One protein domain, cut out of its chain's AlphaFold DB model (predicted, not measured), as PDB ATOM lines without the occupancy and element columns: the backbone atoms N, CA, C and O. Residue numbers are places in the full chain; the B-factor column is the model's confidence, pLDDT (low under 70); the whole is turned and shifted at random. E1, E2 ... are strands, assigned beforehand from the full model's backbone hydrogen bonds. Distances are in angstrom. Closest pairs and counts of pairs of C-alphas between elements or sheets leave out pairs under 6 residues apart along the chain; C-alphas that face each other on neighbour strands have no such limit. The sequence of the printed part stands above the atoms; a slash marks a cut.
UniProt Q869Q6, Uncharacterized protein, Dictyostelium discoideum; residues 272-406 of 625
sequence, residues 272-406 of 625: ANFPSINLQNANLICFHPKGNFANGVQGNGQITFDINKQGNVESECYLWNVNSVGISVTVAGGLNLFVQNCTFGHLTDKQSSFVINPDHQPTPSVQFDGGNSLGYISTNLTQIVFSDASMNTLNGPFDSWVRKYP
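AT A GLANCE: This is residues 272 to 406 of the 625 residues of an uncharacterized protein of Dictyostelium discoideum (UniProt Q869Q6). The chain is wound in six stacked turns, a solenoid with one strand in each of two parallel sheets per turn, so that the sheets E1 E3 E5 E7 E9 E11 and E2 E4 E6 E8 E10 E12 face each other as a sandwich. A loop of residues 350 to 364 interrupts the coil between E8 and E9, and the tail, residues 395 to 406, runs over the end of the stack that E11 and E12 make. The printed part has 135 residues with no named helix and twelve named strands, E1 to E12 in order along the chain: all strand. It is compact, with a radius of gyration of the C-alphas of 13.9 A, and spans 35 by 32 by 32 A.

IN THESE COORDINATES: E1, residues 272 to 274, begins at C-alpha 272, (142.452, 126.703, 112.221). E2, residues 276 to 286, measures 15.1 A and bends by 128 degrees at residue 281. E3 is residues 291 to 293. E4, residues 297 to 307, measures 19.9 A and bends by 120 degrees at residue 300. E5 is residues 316 to 320. E6, residues 323 to 333, measures 25.1 A and bends by 89 degrees at residue 326. E7 is residues 336 to 340, E8 residues 343 to 349 and E9 residues 365 to 369. E10, residues 371 to 378, measures 20.0 A and bends by 71 degrees at residue 375. E11 is residues 383 to 386, and E12, residues 391 to 394, ends at C-alpha 394, (130.580, 101.842, 102.889).

HOW THE PARTS SIT: The two sheets are a sandwich, two sheets face to face, with 37 pairs of C-alphas within 10 A and strands at 12 degrees to each other. In the first sheet, with edge strands E1 and E11, the neighbours are parallel: N 274 of E1 and O 292 of E3 are 2.8 A apart, within hydrogen-bond range, as are N 293 and O 318 of E3 and E5 at 2.9 A, N 319 and O 338 of E5 and E7 at 2.8 A, N 337 and O 365 of E7 and E9 at 2.8 A, and N 366 and O 383 of E9 and E11 at 2.8 A. The second sheet, with edge strands E2 and E12, is parallel too and twisted, its strands' lines turning by 91 degrees. Pairs within hydrogen-bond range there are N 284 and O 302 of E2 and E4, 2.8 A, N 303 and O 328 of E4 and E6, 2.8 A, N 329 and O 346 of E6 and E8, 2.7 A, N 347 and O 376 of E8 and E10, 2.9 A, and N 374 and O 393 of E10 and E12, 2.8 A.

THE WHOLE: The C-alphas of Ile 356 and Ala 389, the two farthest apart, are 38.1 A apart. The printed part has no cut. The link E8 to E9 is long, with 15 residues. The mean pLDDT of the printed part is 82.1; 24 residues are under 70, among them 309 to 314 and 397 to 404.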
ATOM      1  N   ALA A 272     143.815 126.476 111.757       71.38
ATOM      2  CA  ALA A 272     142.452 126.703 112.221       71.38
ATOM      3  C   ALA A 272     141.931 125.445 112.931       71.38
ATOM      4  O   ALA A 272     141.770 124.392 112.314       71.38
ATOM      5  N   ASN A 273     141.663 125.560 114.232       77.17
ATOM      6  CA  ASN A 273     140.949 124.534 114.984       77.17
ATOM      7  C   ASN A 273     139.479 124.942 115.075       77.17
ATOM      8  O   ASN A 273     139.167 126.089 115.387       77.17
ATOM      9  N   PHE A 274     138.580 124.007 114.817       79.06
ATOM     10  CA  PHE A 274     137.153 124.217 114.942       79.06
ATOM     11  C   PHE A 274     136.636 123.453 116.157       79.06
ATOM     12  O   PHE A 274     136.821 122.234 116.222       79.06
ATOM     13  N   PRO A 275     135.995 124.148 117.112       75.90
ATOM     14  CA  PRO A 275     135.321 123.515 118.237       75.90
ATOM     15  C   PRO A 275     134.119 122.699 117.742       75.90
ATOM     16  O   PRO A 275     134.279 121.517 117.471       75.90
ATOM     17  N   SER A 276     132.936 123.296 117.569       87.08
ATOM     18  CA  SER A 276     131.756 122.609 117.025       87.08
ATOM     19  C   SER A 276     131.190 123.366 115.833       87.08
ATOM     20  O   SER A 276     131.073 124.592 115.884       87.08
ATOM     21  N   ILE A 277     130.830 122.648 114.765       90.52
ATOM     22  CA  ILE A 277     130.210 123.241 113.575       90.52
ATOM     23  C   ILE A 277     128.882 122.555 113.266       90.52
ATOM     24  O   ILE A 277     128.799 121.333 113.144       90.52
ATOM     25  N   ASN A 278     127.843 123.360 113.065       92.27
ATOM     26  CA  ASN A 278     126.537 122.919 112.594       92.27
ATOM     27  C   ASN A 278     126.236 123.557 111.235       92.27
ATOM     28  O   ASN A 278     126.054 124.774 111.144       92.27
ATOM     29  N   LEU A 279     126.188 122.738 110.185       93.51
ATOM     30  CA  LEU A 279     125.864 123.158 108.825       93.51
ATOM     31  C   LEU A 279     124.380 122.894 108.539       93.51
ATOM     32  O   LEU A 279     123.879 121.799 108.757       93.51
ATOM     33  N   GLN A 280     123.652 123.885 108.030       93.84
ATOM     34  CA  GLN A 280     122.259 123.740 107.595       93.84
ATOM     35  C   GLN A 280     122.119 124.257 106.166       93.84
ATOM     36  O   GLN A 280     121.978 125.462 105.958       93.84
ATOM     37  N   ASN A 281     122.176 123.350 105.188       90.99
ATOM     38  CA  ASN A 281     122.228 123.668 103.757       90.99
ATOM     39  C   ASN A 281     123.307 124.725 103.462       90.99
ATOM     40  O   ASN A 281     123.046 125.754 102.839       90.99
ATOM     41  N   ALA A 282     124.498 124.514 104.013       92.81
ATOM     42  CA  ALA A 282     125.569 125.498 104.037       92.81
ATOM     43  C   ALA A 282     126.868 124.935 103.464       92.81
ATOM     44  O   ALA A 282     127.078 123.721 103.465       92.81
ATOM     45  N   ASN A 283     127.758 125.828 103.032       87.97
ATOM     46  CA  ASN A 283     129.094 125.451 102.587       87.97
ATOM     47  C   ASN A 283     130.140 125.966 103.570       87.97
ATOM     48  O   ASN A 283     130.176 127.149 103.911       87.97
ATOM     49  N   LEU A 284     131.027 125.071 103.972       84.49
ATOM     50  CA  LEU A 284     132.276 125.391 104.625       84.49
ATOM     51  C   LEU A 284     133.410 125.171 103.628       84.49
ATOM     52  O   LEU A 284     133.582 124.071 103.108       84.49
ATOM     53  N   ILE A 285     134.197 126.208 103.375       79.41
ATOM     54  CA  ILE A 285     135.331 126.172 102.458       79.41
ATOM     55  C   ILE A 285     136.594 126.474 103.259       79.41
ATOM     56  O   ILE A 285     136.739 127.552 103.831       79.41
ATOM     57  N   CYS A 286     137.507 125.513 103.299       75.91
ATOM     58  CA  CYS A 286     138.778 125.601 103.994       75.91
ATOM     59  C   CYS A 286     139.926 125.611 102.975       75.91
ATOM     60  O   CYS A 286     140.173 124.622 102.284       75.91
ATOM     61  N   PHE A 287     140.646 126.730 102.917       69.32
ATOM     62  CA  PHE A 287     141.919 126.879 102.203       69.32
ATOM     63  C   PHE A 287     143.124 126.767 103.155       69.32
ATOM     64  O   PHE A 287     144.249 127.110 102.794       69.32
ATOM     65  N   HIS A 288     142.886 126.342 104.399       67.13
ATOM     66  CA  HIS A 288     143.865 126.389 105.473       67.13
ATOM     67  C   HIS A 288     144.811 125.171 105.429       67.13
ATOM     68  O   HIS A 288     144.312 124.048 105.471       67.13
ATOM     69  N   PRO A 289     146.155 125.323 105.439       56.08
ATOM     70  CA  PRO A 289     147.089 124.187 105.386       56.08
ATOM     71  C   PRO A 289     146.923 123.196 106.549       56.08
ATOM     72  O   PRO A 289     147.334 122.046 106.440       56.08
ATOM     73  N   LYS A 290     146.318 123.640 107.657       67.07
ATOM     74  CA  LYS A 290     145.940 122.811 108.808       67.07
ATOM     75  C   LYS A 290     144.556 123.203 109.312       67.07
ATOM     76  O   LYS A 290     144.448 124.200 110.027       67.07
ATOM     77  N   GLY A 291     143.519 122.481 108.900       64.95
ATOM     78  CA  GLY A 291     142.171 122.585 109.463       64.95
ATOM     79  C   GLY A 291     141.883 121.373 110.344       64.95
ATOM     80  O   GLY A 291     141.918 120.256 109.835       64.95
ATOM     81  N   ASN A 292     141.619 121.571 111.637       73.03
ATOM     82  CA  ASN A 292     141.232 120.493 112.553       73.03
ATOM     83  C   ASN A 292     139.784 120.674 113.016       73.03
ATOM     84  O   ASN A 292     139.461 121.660 113.675       73.03
ATOM     85  N   PHE A 293     138.925 119.709 112.708       77.36
ATOM     86  CA  PHE A 293     137.547 119.641 113.188       77.36
ATOM     87  C   PHE A 293     137.473 118.728 114.408       77.36
ATOM     88  O   PHE A 293     137.198 117.542 114.264       77.36
ATOM     89  N   ALA A 294     137.740 119.257 115.605       63.19
ATOM     90  CA  ALA A 294     137.980 118.412 116.774       63.19
ATOM     91  C   ALA A 294     136.699 117.958 117.504       63.19
ATOM     92  O   ALA A 294     136.612 116.795 117.902       63.19
ATOM     93  N   ASN A 295     135.690 118.830 117.669       70.11
ATOM     94  CA  ASN A 295     134.504 118.527 118.497       70.11
ATOM     95  C   ASN A 295     133.202 118.366 117.691       70.11
ATOM     96  O   ASN A 295     132.108 118.651 118.182       70.11
ATOM     97  N   GLY A 296     133.329 117.831 116.477       77.48
ATOM     98  CA  GLY A 296     132.226 117.300 115.688       77.48
ATOM     99  C   GLY A 296     131.550 118.300 114.753       77.48
ATOM    100  O   GLY A 296     131.280 119.455 115.097       77.48
ATOM    101  N   VAL A 297     131.247 117.807 113.551       87.72
ATOM    102  CA  VAL A 297     130.456 118.511 112.536       87.72
ATOM    103  C   VAL A 297     129.111 117.808 112.371       87.72
ATOM    104  O   VAL A 297     129.049 116.582 112.261       87.72
ATOM    105  N   GLN A 298     128.025 118.577 112.364       91.02
ATOM    106  CA  GLN A 298     126.658 118.062 112.249       91.02
ATOM    107  C   GLN A 298     125.852 118.813 111.186       91.02
ATOM    108  O   GLN A 298     126.215 119.911 110.765       91.02
ATOM    109  N   GLY A 299     124.718 118.221 110.800       91.57
ATOM    110  CA  GLY A 299     123.722 118.839 109.926       91.57
ATOM    111  C   GLY A 299     123.856 118.448 108.452       91.57
ATOM    112  O   GLY A 299     124.202 117.312 108.146       91.57
ATOM    113  N   ASN A 300     123.510 119.344 107.533       92.56
ATOM    114  CA  ASN A 300     123.516 119.111 106.088       92.56
ATOM    115  C   ASN A 300     124.300 120.228 105.388       92.56
ATOM    116  O   ASN A 300     124.083 121.409 105.674       92.56
ATOM    117  N   GLY A 301     125.209 119.868 104.489       93.03
ATOM    118  CA  GLY A 301     126.030 120.830 103.771       93.03
ATOM    119  C   GLY A 301     127.275 120.217 103.148       93.03
ATOM    120  O   GLY A 301     127.433 118.998 103.078       93.03
ATOM    121  N   GLN A 302     128.179 121.089 102.717       93.14
ATOM    122  CA  GLN A 302     129.437 120.706 102.091       93.14
ATOM    123  C   GLN A 302     130.627 121.237 102.889       93.14
ATOM    124  O   GLN A 302     130.656 122.407 103.258       93.14
ATOM    125  N   ILE A 303     131.630 120.391 103.112       92.36
ATOM    126  CA  ILE A 303     132.956 120.759 103.607       92.36
ATOM    127  C   ILE A 303     133.925 120.608 102.440       92.36
ATOM    128  O   ILE A 303     134.099 119.514 101.916       92.36
ATOM    129  N   THR A 304     134.557 121.695 102.020       91.38
ATOM    130  CA  THR A 304     135.553 121.680 100.949       91.38
ATOM    131  C   THR A 304     136.932 121.977 101.510       91.38
ATOM    132  O   THR A 304     137.131 123.025 102.115       91.38
ATOM    133  N   PHE A 305     137.884 121.095 101.239       88.95
ATOM    134  CA  PHE A 305     139.310 121.336 101.399       88.95
ATOM    135  C   PHE A 305     139.913 121.575 100.016       88.95
ATOM    136  O   PHE A 305     139.811 120.719  99.140       88.95
ATOM    137  N   ASP A 306     140.536 122.726  99.802       85.65
ATOM    138  CA  ASP A 306     141.306 123.008  98.587       85.65
ATOM    139  C   ASP A 306     142.619 123.634  99.039       85.65
ATOM    140  O   ASP A 306     142.637 124.787  99.459       85.65
ATOM    141  N   ILE A 307     143.699 122.851  99.083       78.08
ATOM    142  CA  ILE A 307     144.948 123.306  99.701       78.08
ATOM    143  C   ILE A 307     146.026 123.547  98.652       78.08
ATOM    144  O   ILE A 307     146.469 122.631  97.949       78.08
ATOM    145  N   ASN A 308     146.514 124.788  98.600       71.99
ATOM    146  CA  ASN A 308     147.703 125.120  97.831       71.99
ATOM    147  C   ASN A 308     148.959 124.630  98.558       71.99
ATOM    148  O   ASN A 308     149.446 125.285  99.481       71.99
ATOM    149  N   LYS A 309     149.529 123.509  98.117       63.96
ATOM    150  CA  LYS A 309     150.844 123.072  98.592       63.96
ATOM    151  C   LYS A 309     151.936 123.929  97.940       63.96
ATOM    152  O   LYS A 309     152.559 123.521  96.964       63.96
ATOM    153  N   GLN A 310     152.181 125.129  98.466       55.01
ATOM    154  CA  GLN A 310     153.392 125.879  98.124       55.01
ATOM    155  C   GLN A 310     154.574 125.332  98.943       55.01
ATOM    156  O   GLN A 310     154.702 125.599 100.134       55.01
ATOM    157  N   GLY A 311     155.459 124.561  98.304       54.49
ATOM    158  CA  GLY A 311     156.705 124.076  98.918       54.49
ATOM    159  C   GLY A 311     156.560 122.843  99.829       54.49
ATOM    160  O   GLY A 311     155.698 121.994  99.617       54.49
ATOM    161  N   ASN A 312     157.452 122.725 100.824       48.18
ATOM    162  CA  ASN A 312     157.611 121.552 101.706       48.18
ATOM    163  C   ASN A 312     156.684 121.542 102.940       48.18
ATOM    164  O   ASN A 312     156.938 120.794 103.881       48.18
ATOM    165  N   VAL A 313     155.642 122.377 102.993       53.99
ATOM    166  CA  VAL A 313     154.724 122.374 104.141       53.99
ATOM    167  C   VAL A 313     153.771 121.186 104.009       53.99
ATOM    168  O   VAL A 313     152.964 121.124 103.080       53.99
ATOM    169  N   GLU A 314     153.874 120.230 104.930       60.11
ATOM    170  CA  GLU A 314     152.875 119.175 105.102       60.11
ATOM    171  C   GLU A 314     151.538 119.822 105.467       60.11
ATOM    172  O   GLU A 314     151.397 120.474 106.505       60.11
ATOM    173  N   SER A 315     150.575 119.699 104.555       71.96
ATOM    174  CA  SER A 315     149.222 120.203 104.753       71.96
ATOM    175  C   SER A 315     148.352 119.087 105.313       71.96
ATOM    176  O   SER A 315     147.643 118.407 104.572       71.96
ATOM    177  N   GLU A 316     148.488 118.858 106.615       82.90
ATOM    178  CA  GLU A 316     147.702 117.881 107.362       82.90
ATOM    179  C   GLU A 316     146.399 118.527 107.835       82.90
ATOM    180  O   GLU A 316     146.407 119.454 108.651       82.90
ATOM    181  N   CYS A 317     145.273 118.034 107.335       86.63
ATOM    182  CA  CYS A 317     143.956 118.374 107.858       86.63
ATOM    183  C   CYS A 317     143.368 117.182 108.603       86.63
ATOM    184  O   CYS A 317     143.605 116.034 108.241       86.63
ATOM    185  N   TYR A 318     142.562 117.472 109.616       87.40
ATOM    186  CA  TYR A 318     141.936 116.473 110.469       87.40
ATOM    187  C   TYR A 318     140.431 116.686 110.480       87.40
ATOM    188  O   TYR A 318     139.950 117.781 110.777       87.40
ATOM    189  N   LEU A 319     139.691 115.630 110.171       89.93
ATOM    190  CA  LEU A 319     138.243 115.583 110.240       89.93
ATOM    191  C   LEU A 319     137.847 114.551 111.294       89.93
ATOM    192  O   LEU A 319     137.946 113.350 111.041       89.93
ATOM    193  N   TRP A 320     137.425 115.007 112.475       89.28
ATOM    194  CA  TRP A 320     137.033 114.124 113.571       89.28
ATOM    195  C   TRP A 320     135.550 114.269 113.916       89.28
ATOM    196  O   TRP A 320     134.988 115.366 113.910       89.28
ATOM    197  N   ASN A 321     134.920 113.149 114.278       87.32
ATOM    198  CA  ASN A 321     133.582 113.116 114.877       87.32
ATOM    199  C   ASN A 321     132.482 113.803 114.037       87.32
ATOM    200  O   ASN A 321     131.549 114.400 114.586       87.32
ATOM    201  N   VAL A 322     132.572 113.756 112.704       90.13
ATOM    202  CA  VAL A 322     131.449 114.158 111.838       90.13
ATOM    203  C   VAL A 322     130.342 113.132 112.013       90.13
ATOM    204  O   VAL A 322     130.602 111.953 111.854       90.13
ATOM    205  N   ASN A 323     129.120 113.540 112.337       86.74
ATOM    206  CA  ASN A 323     128.033 112.602 112.652       86.74
ATOM    207  C   ASN A 323     126.776 112.904 111.833       86.74
ATOM    208  O   ASN A 323     125.697 113.113 112.388       86.74
ATOM    209  N   SER A 324     126.903 112.990 110.507       89.82
ATOM    210  CA  SER A 324     125.744 113.203 109.641       89.82
ATOM    211  C   SER A 324     125.970 112.763 108.200       89.82
ATOM    212  O   SER A 324     126.815 113.304 107.490       89.82
ATOM    213  N   VAL A 325     125.089 111.884 107.717       88.51
ATOM    214  CA  VAL A 325     125.004 111.481 106.303       88.51
ATOM    215  C   VAL A 325     124.657 112.638 105.355       88.51
ATOM    216  O   VAL A 325     124.856 112.518 104.155       88.51
ATOM    217  N   GLY A 326     124.160 113.768 105.873       90.38
ATOM    218  CA  GLY A 326     123.888 114.973 105.083       90.38
ATOM    219  C   GLY A 326     125.132 115.803 104.752       90.38
ATOM    220  O   GLY A 326     125.011 116.824 104.080       90.38
ATOM    221  N   ILE A 327     126.312 115.418 105.244       92.07
ATOM    222  CA  ILE A 327     127.566 116.121 104.963       92.07
ATOM    223  C   ILE A 327     128.261 115.510 103.750       92.07
ATOM    224  O   ILE A 327     128.504 114.305 103.691       92.07
ATOM    225  N   SER A 328     128.627 116.370 102.803       92.62
ATOM    226  CA  SER A 328     129.526 116.045 101.696       92.62
ATOM    227  C   SER A 328     130.904 116.639 101.953       92.62
ATOM    228  O   SER A 328     131.022 117.818 102.272       92.62
ATOM    229  N   VAL A 329     131.951 115.846 101.783       93.24
ATOM    230  CA  VAL A 329     133.348 116.263 101.852       93.24
ATOM    231  C   VAL A 329     133.902 116.321 100.435       93.24
ATOM    232  O   VAL A 329     133.789 115.368  99.665       93.24
ATOM    233  N   THR A 330     134.512 117.443 100.081       92.83
ATOM    234  CA  THR A 330     135.195 117.636  98.804       92.83
ATOM    235  C   THR A 330     136.656 117.958  99.061       92.83
ATOM    236  O   THR A 330     136.952 118.859  99.840       92.83
ATOM    237  N   VAL A 331     137.566 117.247  98.402       90.71
ATOM    238  CA  VAL A 331     139.015 117.443  98.530       90.71
ATOM    239  C   VAL A 331     139.643 117.902  97.214       90.71
ATOM    240  O   VAL A 331     139.202 117.532  96.128       90.71
ATOM    241  N   ALA A 332     140.671 118.740  97.309       88.02
ATOM    242  CA  ALA A 332     141.458 119.216  96.182       88.02
ATOM    243  C   ALA A 332     142.850 119.684  96.631       88.02
ATOM    244  O   ALA A 332     143.061 120.071  97.785       88.02
ATOM    245  N   GLY A 333     143.797 119.692  95.692       82.96
ATOM    246  CA  GLY A 333     145.160 120.171  95.920       82.96
ATOM    247  C   GLY A 333     146.060 119.160  96.641       82.96
ATOM    248  O   GLY A 333     145.772 117.969  96.695       82.96
ATOM    249  N   GLY A 334     147.193 119.625  97.177       80.26
ATOM    250  CA  GLY A 334     148.224 118.768  97.793       80.26
ATOM    251  C   GLY A 334     147.938 118.403  99.250       80.26
ATOM    252  O   GLY A 334     148.824 118.541 100.093       80.26
ATOM    253  N   LEU A 335     146.695 118.024  99.534       86.14
ATOM    254  CA  LEU A 335     146.144 117.779 100.865       86.14
ATOM    255  C   LEU A 335     146.478 116.372 101.386       86.14
ATOM    256  O   LEU A 335     146.322 115.407 100.644       86.14
ATOM    257  N   ASN A 336     146.806 116.260 102.677       88.69
ATOM    258  CA  ASN A 336     146.697 115.016 103.445       88.69
ATOM    259  C   ASN A 336     145.547 115.163 104.454       88.69
ATOM    260  O   ASN A 336     145.649 115.956 105.392       88.69
ATOM    261  N   LEU A 337     144.448 114.437 104.263       91.52
ATOM    262  CA  LEU A 337     143.283 114.473 105.145       91.52
ATOM    263  C   LEU A 337     143.228 113.213 106.010       91.52
ATOM    264  O   LEU A 337     143.086 112.115 105.484       91.52
ATOM    265  N   PHE A 338     143.264 113.385 107.326       92.03
ATOM    266  CA  PHE A 338     143.040 112.325 108.305       92.03
ATOM    267  C   PHE A 338     141.590 112.365 108.778       92.03
ATOM    268  O   PHE A 338     141.130 113.374 109.316       92.03
ATOM    269  N   VAL A 339     140.863 111.274 108.580       93.17
ATOM    270  CA  VAL A 339     139.448 111.132 108.924       93.17
ATOM    271  C   VAL A 339     139.320 110.132 110.060       93.17
ATOM    272  O   VAL A 339     139.752 108.994 109.916       93.17
ATOM    273  N   GLN A 340     138.707 110.537 111.175       92.31
ATOM    274  CA  GLN A 340     138.539 109.659 112.331       92.31
ATOM    275  C   GLN A 340     137.139 109.723 112.930       92.31
ATOM    276  O   GLN A 340     136.620 110.806 113.208       92.31
ATOM    277  N   ASN A 341     136.557 108.555 113.208       91.40
ATOM    278  CA  ASN A 341     135.256 108.416 113.869       91.40
ATOM    279  C   ASN A 341     134.142 109.224 113.179       91.40
ATOM    280  O   ASN A 341     133.380 109.939 113.829       91.40
ATOM    281  N   CYS A 342     134.103 109.183 111.847       92.76
ATOM    282  CA  CYS A 342     133.220 110.010 111.036       92.76
ATOM    283  C   CYS A 342     132.124 109.200 110.337       92.76
ATOM    284  O   CYS A 342     132.379 108.193 109.685       92.76
ATOM    285  N   THR A 343     130.903 109.721 110.383       92.31
ATOM    286  CA  THR A 343     129.789 109.390 109.500       92.31
ATOM    287  C   THR A 343     129.489 110.571 108.583       92.31
ATOM    288  O   THR A 343     129.003 111.603 109.054       92.31
ATOM    289  N   PHE A 344     129.737 110.426 107.281       91.28
ATOM    290  CA  PHE A 344     129.341 111.422 106.281       91.28
ATOM    291  C   PHE A 344     128.865 110.781 104.977       91.28
ATOM    292  O   PHE A 344     129.173 109.628 104.674       91.28
ATOM    293  N   GLY A 345     128.066 111.525 104.214       89.97
ATOM    294  CA  GLY A 345     127.404 111.019 103.018       89.97
ATOM    295  C   GLY A 345     128.377 110.775 101.878       89.97
ATOM    296  O   GLY A 345     128.399 109.689 101.307       89.97
ATOM    297  N   HIS A 346     129.177 111.778 101.519       88.90
ATOM    298  CA  HIS A 346     129.916 111.759 100.254       88.90
ATOM    299  C   HIS A 346     131.360 112.211 100.449       88.90
ATOM    300  O   HIS A 346     131.585 113.234 101.083       88.90
ATOM    301  N   LEU A 347     132.328 111.497  99.872       91.01
ATOM    302  CA  LEU A 347     133.680 112.003  99.622       91.01
ATOM    303  C   LEU A 347     133.843 112.206  98.120       91.01
ATOM    304  O   LEU A 347     133.634 111.278  97.346       91.01
ATOM    305  N   THR A 348     134.228 113.404  97.709       89.68
ATOM    306  CA  THR A 348     134.452 113.758  96.305       89.68
ATOM    307  C   THR A 348     135.782 114.461  96.133       89.68
ATOM    308  O   THR A 348     136.270 115.077  97.080       89.68
ATOM    309  N   ASP A 349     136.350 114.428  94.932       88.27
ATOM    310  CA  ASP A 349     137.417 115.352  94.567       88.27
ATOM    311  C   ASP A 349     137.019 116.317  93.457       88.27
ATOM    312  O   ASP A 349     136.062 116.114  92.707       88.27
ATOM    313  N   LYS A 350     137.734 117.439  93.406       86.80
ATOM    314  CA  LYS A 350     137.597 118.444  92.355       86.80
ATOM    315  C   LYS A 350     138.974 118.928  91.917       86.80
ATOM    316  O   LYS A 350     139.970 118.757  92.619       86.80
ATOM    317  N   GLN A 351     139.014 119.608  90.778       83.58
ATOM    318  CA  GLN A 351     140.202 120.348  90.375       83.58
ATOM    319  C   GLN A 351     140.501 121.462  91.393       83.58
ATOM    320  O   GLN A 351     139.599 122.214  91.767       83.58
ATOM    321  N   SER A 352     141.763 121.585  91.813       84.34
ATOM    322  CA  SER A 352     142.175 122.659  92.719       84.34
ATOM    323  C   SER A 352     142.059 124.026  92.051       84.34
ATOM    324  O   SER A 352     142.492 124.201  90.907       84.34
ATOM    325  N   SER A 353     141.554 125.019  92.790       81.06
ATOM    326  CA  SER A 353     141.512 126.414  92.332       81.06
ATOM    327  C   SER A 353     142.894 127.065  92.203       81.06
ATOM    328  O   SER A 353     143.008 128.134  91.608       81.06
ATOM    329  N   PHE A 354     143.947 126.455  92.757       74.19
ATOM    330  CA  PHE A 354     145.303 127.019  92.761       74.19
ATOM    331  C   PHE A 354     146.166 126.600  91.577       74.19
ATOM    332  O   PHE A 354     147.249 127.149  91.371       74.19
ATOM    333  N   VAL A 355     145.723 125.612  90.808       69.52
ATOM    334  CA  VAL A 355     146.536 125.021  89.754       69.52
ATOM    335  C   VAL A 355     146.137 125.607  88.404       69.52
ATOM    336  O   VAL A 355     145.013 125.437  87.939       69.52
ATOM    337  N   ILE A 356     147.102 126.258  87.750       66.92
ATOM    338  CA  ILE A 356     146.931 126.859  86.419       66.92
ATOM    339  C   ILE A 356     146.877 125.778  85.323       66.92
ATOM    340  O   ILE A 356     146.148 125.938  84.350       66.92
ATOM    341  N   ASN A 357     147.632 124.677  85.474       70.74
ATOM    342  CA  ASN A 357     147.660 123.566  84.515       70.74
ATOM    343  C   ASN A 357     146.995 122.290  85.089       70.74
ATOM    344  O   ASN A 357     147.591 121.658  85.965       70.74
ATOM    345  N   PRO A 358     145.823 121.869  84.575       67.56
ATOM    346  CA  PRO A 358     145.122 120.652  84.994       67.56
ATOM    347  C   PRO A 358     145.955 119.361  84.957       67.56
ATOM    348  O   PRO A 358     145.669 118.447  85.723       67.56
ATOM    349  N   ASP A 359     146.998 119.279  84.128       69.33
ATOM    350  CA  ASP A 359     147.802 118.057  83.980       69.33
ATOM    351  C   ASP A 359     148.829 117.850  85.113       69.33
ATOM    352  O   ASP A 359     149.402 116.770  85.250       69.33
ATOM    353  N   HIS A 360     149.064 118.867  85.952       70.45
ATOM    354  CA  HIS A 360     150.022 118.828  87.067       70.45
ATOM    355  C   HIS A 360     149.345 119.001  88.437       70.45
ATOM    356  O   HIS A 360     149.920 119.595  89.351       70.45
ATOM    357  N   GLN A 361     148.109 118.518  88.584       70.07
ATOM    358  CA  GLN A 361     147.409 118.548  89.871       70.07
ATOM    359  C   GLN A 361     148.155 117.684  90.900       70.07
ATOM    360  O   GLN A 361     148.459 116.523  90.609       70.07
ATOM    361  N   PRO A 362     148.434 118.203  92.106       77.09
ATOM    362  CA  PRO A 362     148.838 117.360  93.220       77.09
ATOM    363  C   PRO A 362     147.747 116.326  93.527       77.09
ATOM    364  O   PRO A 362     146.563 116.658  93.492       77.09
ATOM    365  N   THR A 363     148.150 115.098  93.849       82.74
ATOM    366  CA  THR A 363     147.265 114.024  94.324       82.74
ATOM    367  C   THR A 363     146.912 114.284  95.794       82.74
ATOM    368  O   THR A 363     147.826 114.254  96.624       82.74
ATOM    369  N   PRO A 364     145.638 114.527  96.154       87.70
ATOM    370  CA  PRO A 364     145.225 114.517  97.551       87.70
ATOM    371  C   PRO A 364     145.335 113.095  98.119       87.70
ATOM    372  O   PRO A 364     145.087 112.120  97.409       87.70
ATOM    373  N   SER A 365     145.659 112.967  99.400       90.00
ATOM    374  CA  SER A 365     145.599 111.707 100.140       90.00
ATOM    375  C   SER A 365     144.553 111.811 101.243       90.00
ATOM    376  O   SER A 365     144.507 112.812 101.961       90.00
ATOM    377  N   VAL A 366     143.711 110.790 101.380       93.43
ATOM    378  CA  VAL A 366     142.746 110.661 102.474       93.43
ATOM    379  C   VAL A 366     143.035 109.366 103.215       93.43
ATOM    380  O   VAL A 366     142.933 108.278 102.645       93.43
ATOM    381  N   GLN A 367     143.385 109.499 104.488       94.50
ATOM    382  CA  GLN A 367     143.599 108.397 105.408       94.50
ATOM    383  C   GLN A 367     142.426 108.305 106.380       94.50
ATOM    384  O   GLN A 367     142.050 109.294 107.009       94.50
ATOM    385  N   PHE A 368     141.868 107.110 106.521       95.05
ATOM    386  CA  PHE A 368     140.801 106.804 107.460       95.05
ATOM    387  C   PHE A 368     141.346 106.010 108.645       95.05
ATOM    388  O   PHE A 368     141.955 104.957 108.460       95.05
ATOM    389  N   ASP A 369     141.072 106.503 109.849       93.09
ATOM    390  CA  ASP A 369     141.415 105.903 111.137       93.09
ATOM    391  C   ASP A 369     140.139 105.701 111.980       93.09
ATOM    392  O   ASP A 369     139.161 106.437 111.844       93.09
ATOM    393  N   GLY A 370     140.127 104.738 112.905       92.00
ATOM    394  CA  GLY A 370     138.977 104.514 113.795       92.00
ATOM    395  C   GLY A 370     137.687 104.095 113.072       92.00
ATOM    396  O   GLY A 370     137.736 103.525 111.986       92.00
ATOM    397  N   GLY A 371     136.527 104.326 113.699       92.96
ATOM    398  CA  GLY A 371     135.231 103.824 113.222       92.96
ATOM    399  C   GLY A 371     134.519 104.775 112.256       92.96
ATOM    400  O   GLY A 371     133.874 105.713 112.721       92.96
ATOM    401  N   ASN A 372     134.585 104.549 110.942       94.14
ATOM    402  CA  ASN A 372     133.956 105.433 109.950       94.14
ATOM    403  C   ASN A 372     132.795 104.761 109.201       94.14
ATOM    404  O   ASN A 372     132.862 103.595 108.829       94.14
ATOM    405  N   SER A 373     131.742 105.523 108.911       93.30
ATOM    406  CA  SER A 373     130.618 105.098 108.072       93.30
ATOM    407  C   SER A 373     130.438 106.080 106.922       93.30
ATOM    408  O   SER A 373     129.981 107.207 107.112       93.30
ATOM    409  N   LEU A 374     130.772 105.659 105.712       90.09
ATOM    410  CA  LEU A 374     130.775 106.516 104.532       90.09
ATOM    411  C   LEU A 374     129.603 106.129 103.632       90.09
ATOM    412  O   LEU A 374     129.338 104.945 103.440       90.09
ATOM    413  N   GLY A 375     128.895 107.106 103.066       87.17
ATOM    414  CA  GLY A 375     127.906 106.817 102.025       87.17
ATOM    415  C   GLY A 375     128.605 106.376 100.737       87.17
ATOM    416  O   GLY A 375     128.718 105.185 100.480       87.17
ATOM    417  N   TYR A 376     129.128 107.310  99.942       81.68
ATOM    418  CA  TYR A 376     129.916 106.985  98.747       81.68
ATOM    419  C   TYR A 376     131.222 107.785  98.672       81.68
ATOM    420  O   TYR A 376     131.338 108.892  99.198       81.68
ATOM    421  N   ILE A 377     132.196 107.236  97.950       85.07
ATOM    422  CA  ILE A 377     133.462 107.881  97.570       85.07
ATOM    423  C   ILE A 377     133.466 108.028  96.045       85.07
ATOM    424  O   ILE A 377     133.235 107.050  95.349       85.07
ATOM    425  N   SER A 378     133.720 109.215  95.507       83.58
ATOM    426  CA  SER A 378     133.846 109.467  94.067       83.58
ATOM    427  C   SER A 378     135.048 110.366  93.814       83.58
ATOM    428  O   SER A 378     134.975 111.585  93.944       83.58
ATOM    429  N   THR A 379     136.189 109.746  93.530       84.41
ATOM    430  CA  THR A 379     137.468 110.449  93.420       84.41
ATOM    431  C   THR A 379     138.262 109.963  92.216       84.41
ATOM    432  O   THR A 379     138.515 108.763  92.101       84.41
ATOM    433  N   ASN A 380     138.713 110.884  91.365       79.71
ATOM    434  CA  ASN A 380     139.551 110.591  90.197       79.71
ATOM    435  C   ASN A 380     141.059 110.738  90.478       79.71
ATOM    436  O   ASN A 380     141.889 110.112  89.816       79.71
ATOM    437  N   LEU A 381     141.418 111.597  91.430       81.05
ATOM    438  CA  LEU A 381     142.779 112.058  91.709       81.05
ATOM    439  C   LEU A 381     143.258 111.684  93.110       81.05
ATOM    440  O   LEU A 381     144.443 111.830  93.389       81.05
ATOM    441  N   THR A 382     142.361 111.238  93.987       87.22
ATOM    442  CA  THR A 382     142.653 111.069  95.414       87.22
ATOM    443  C   THR A 382     143.143 109.661  95.744       87.22
ATOM    444  O   THR A 382     142.510 108.672  95.371       87.22
ATOM    445  N   GLN A 383     144.251 109.563  96.481       89.76
ATOM    446  CA  GLN A 383     144.696 108.316  97.101       89.76
ATOM    447  C   GLN A 383     143.889 108.058  98.378       89.76
ATOM    448  O   GLN A 383     143.744 108.951  99.210       89.76
ATOM    449  N   ILE A 384     143.385 106.834  98.541       92.29
ATOM    450  CA  ILE A 384     142.607 106.425  99.715       92.29
ATOM    451  C   ILE A 384     143.377 105.354 100.481       92.29
ATOM    452  O   ILE A 384     143.777 104.348  99.891       92.29
ATOM    453  N   VAL A 385     143.550 105.569 101.784       93.81
ATOM    454  CA  VAL A 385     144.203 104.638 102.706       93.81
ATOM    455  C   VAL A 385     143.288 104.372 103.899       93.81
ATOM    456  O   VAL A 385     142.792 105.310 104.520       93.81
ATOM    457  N   PHE A 386     143.089 103.108 104.250       94.77
ATOM    458  CA  PHE A 386     142.432 102.697 105.493       94.77
ATOM    459  C   PHE A 386     143.486 102.121 106.430       94.77
ATOM    460  O   PHE A 386     144.105 101.112 106.100       94.77
ATOM    461  N   SER A 387     143.736 102.769 107.565       94.46
ATOM    462  CA  SER A 387     144.817 102.372 108.471       94.46
ATOM    463  C   SER A 387     144.499 101.107 109.267       94.46
ATOM    464  O   SER A 387     143.347 100.690 109.345       94.46
ATOM    465  N   ASP A 388     145.525 100.526 109.886       90.06
ATOM    466  CA  ASP A 388     145.476  99.276 110.658       90.06
ATOM    467  C   ASP A 388     144.343  99.263 111.712       90.06
ATOM    468  O   ASP A 388     143.460  98.411 111.707       90.06
ATOM    469  N   ALA A 389     144.234 100.313 112.532       87.05
ATOM    470  CA  ALA A 389     143.206 100.403 113.577       87.05
ATOM    471  C   ALA A 389     141.816 100.869 113.084       87.05
ATOM    472  O   ALA A 389     140.968 101.257 113.898       87.05
ATOM    473  N   SER A 390     141.580 100.926 111.771       92.39
ATOM    474  CA  SER A 390     140.342 101.474 111.214       92.39
ATOM    475  C   SER A 390     139.240 100.415 111.059       92.39
ATOM    476  O   SER A 390     139.489  99.263 110.717       92.39
ATOM    477  N   MET A 391     137.996 100.813 111.333       93.56
ATOM    478  CA  MET A 391     136.776 100.030 111.130       93.56
ATOM    479  C   MET A 391     135.834 100.830 110.246       93.56
ATOM    480  O   MET A 391     135.156 101.739 110.723       93.56
ATOM    481  N   ASN A 392     135.806 100.525 108.954       94.04
ATOM    482  CA  ASN A 392     135.106 101.358 107.986       94.04
ATOM    483  C   ASN A 392     133.974 100.587 107.326       94.04
ATOM    484  O   ASN A 392     134.136  99.425 106.966       94.04
ATOM    485  N   THR A 393     132.843 101.252 107.121       93.20
ATOM    486  CA  THR A 393     131.710 100.707 106.371       93.20
ATOM    487  C   THR A 393     131.323 101.662 105.249       93.20
ATOM    488  O   THR A 393     131.186 102.864 105.478       93.20
ATOM    489  N   LEU A 394     131.131 101.131 104.042       90.18
ATOM    490  CA  LEU A 394     130.580 101.842 102.889       90.18
ATOM    491  C   LEU A 394     129.102 101.465 102.719       90.18
ATOM    492  O   LEU A 394     128.788 100.280 102.659       90.18
ATOM    493  N   ASN A 395     128.210 102.459 102.642       87.49
ATOM    494  CA  ASN A 395     126.749 102.282 102.729       87.49
ATOM    495  C   ASN A 395     125.942 102.879 101.549       87.49
ATOM    496  O   ASN A 395     124.714 102.901 101.602       87.49
ATOM    497  N   GLY A 396     126.578 103.450 100.523       72.92
ATOM    498  CA  GLY A 396     125.906 104.161  99.426       72.92
ATOM    499  C   GLY A 396     126.062 103.498  98.049       72.92
ATOM    500  O   GLY A 396     127.096 102.890  97.776       72.92
ATOM    501  N   PRO A 397     125.074 103.647  97.143       66.56
ATOM    502  CA  PRO A 397     125.210 103.213  95.754       66.56
ATOM    503  C   PRO A 397     126.251 104.072  95.020       66.56
ATOM    504  O   PRO A 397     126.326 105.286  95.230       66.56
ATOM    505  N   PHE A 398     127.043 103.458  94.139       58.68
ATOM    506  CA  PHE A 398     128.009 104.160  93.296       58.68
ATOM    507  C   PHE A 398     127.557 104.075  91.833       58.68
ATOM    508  O   PHE A 398     127.563 102.994  91.258       58.68
ATOM    509  N   ASP A 399     127.202 105.206  91.216       49.49
ATOM    510  CA  ASP A 399     126.660 105.211  89.842       49.49
ATOM    511  C   ASP A 399     127.624 105.767  88.774       49.49
ATOM    512  O   ASP A 399     127.290 105.794  87.590       49.49
ATOM    513  N   SER A 400     128.840 106.198  89.127       46.47
ATOM    514  CA  SER A 400     129.807 106.671  88.122       46.47
ATOM    515  C   SER A 400     131.229 106.751  88.679       46.47
ATOM    516  O   SER A 400     131.503 107.604  89.524       46.47
ATOM    517  N   TRP A 401     132.140 105.899  88.204       46.75
ATOM    518  CA  TRP A 401     133.537 105.836  88.655       46.75
ATOM    519  C   TRP A 401     134.528 105.829  87.483       46.75
ATOM    520  O   TRP A 401     134.303 105.159  86.479       46.75
ATOM    521  N   VAL A 402     135.649 106.541  87.649       43.55
ATOM    522  CA  VAL A 402     136.879 106.464  86.839       43.55
ATOM    523  C   VAL A 402     138.057 106.557  87.825       43.55
ATOM    524  O   VAL A 402     138.021 107.393  88.721       43.55
ATOM    525  N   ARG A 403     139.096 105.711  87.727       60.74
ATOM    526  CA  ARG A 403     140.232 105.739  88.677       60.74
ATOM    527  C   ARG A 403     141.607 105.636  88.022       60.74
ATOM    528  O   ARG A 403     141.764 105.041  86.962       60.74
ATOM    529  N   LYS A 404     142.599 106.185  88.740       67.58
ATOM    530  CA  LYS A 404     144.048 106.061  88.492       67.58
ATOM    531  C   LYS A 404     144.797 105.222  89.554       67.58
ATOM    532  O   LYS A 404     145.869 104.721  89.238       67.58
ATOM    533  N   TYR A 405     144.272 105.071  90.781       82.22
ATOM    534  CA  TYR A 405     144.972 104.441  91.925       82.22
ATOM    535  C   TYR A 405     144.096 103.414  92.672       82.22
ATOM    536  O   TYR A 405     142.892 103.661  92.763       82.22
ATOM    537  N   PRO A 406     144.646 102.325  93.243       87.57
ATOM    538  CA  PRO A 406     143.911 101.391  94.111       87.57
ATOM    539  C   PRO A 406     143.572 101.999  95.488       87.57
ATOM    540  O   PRO A 406     144.005 103.106  95.826       87.57
TER     541      PRO A 406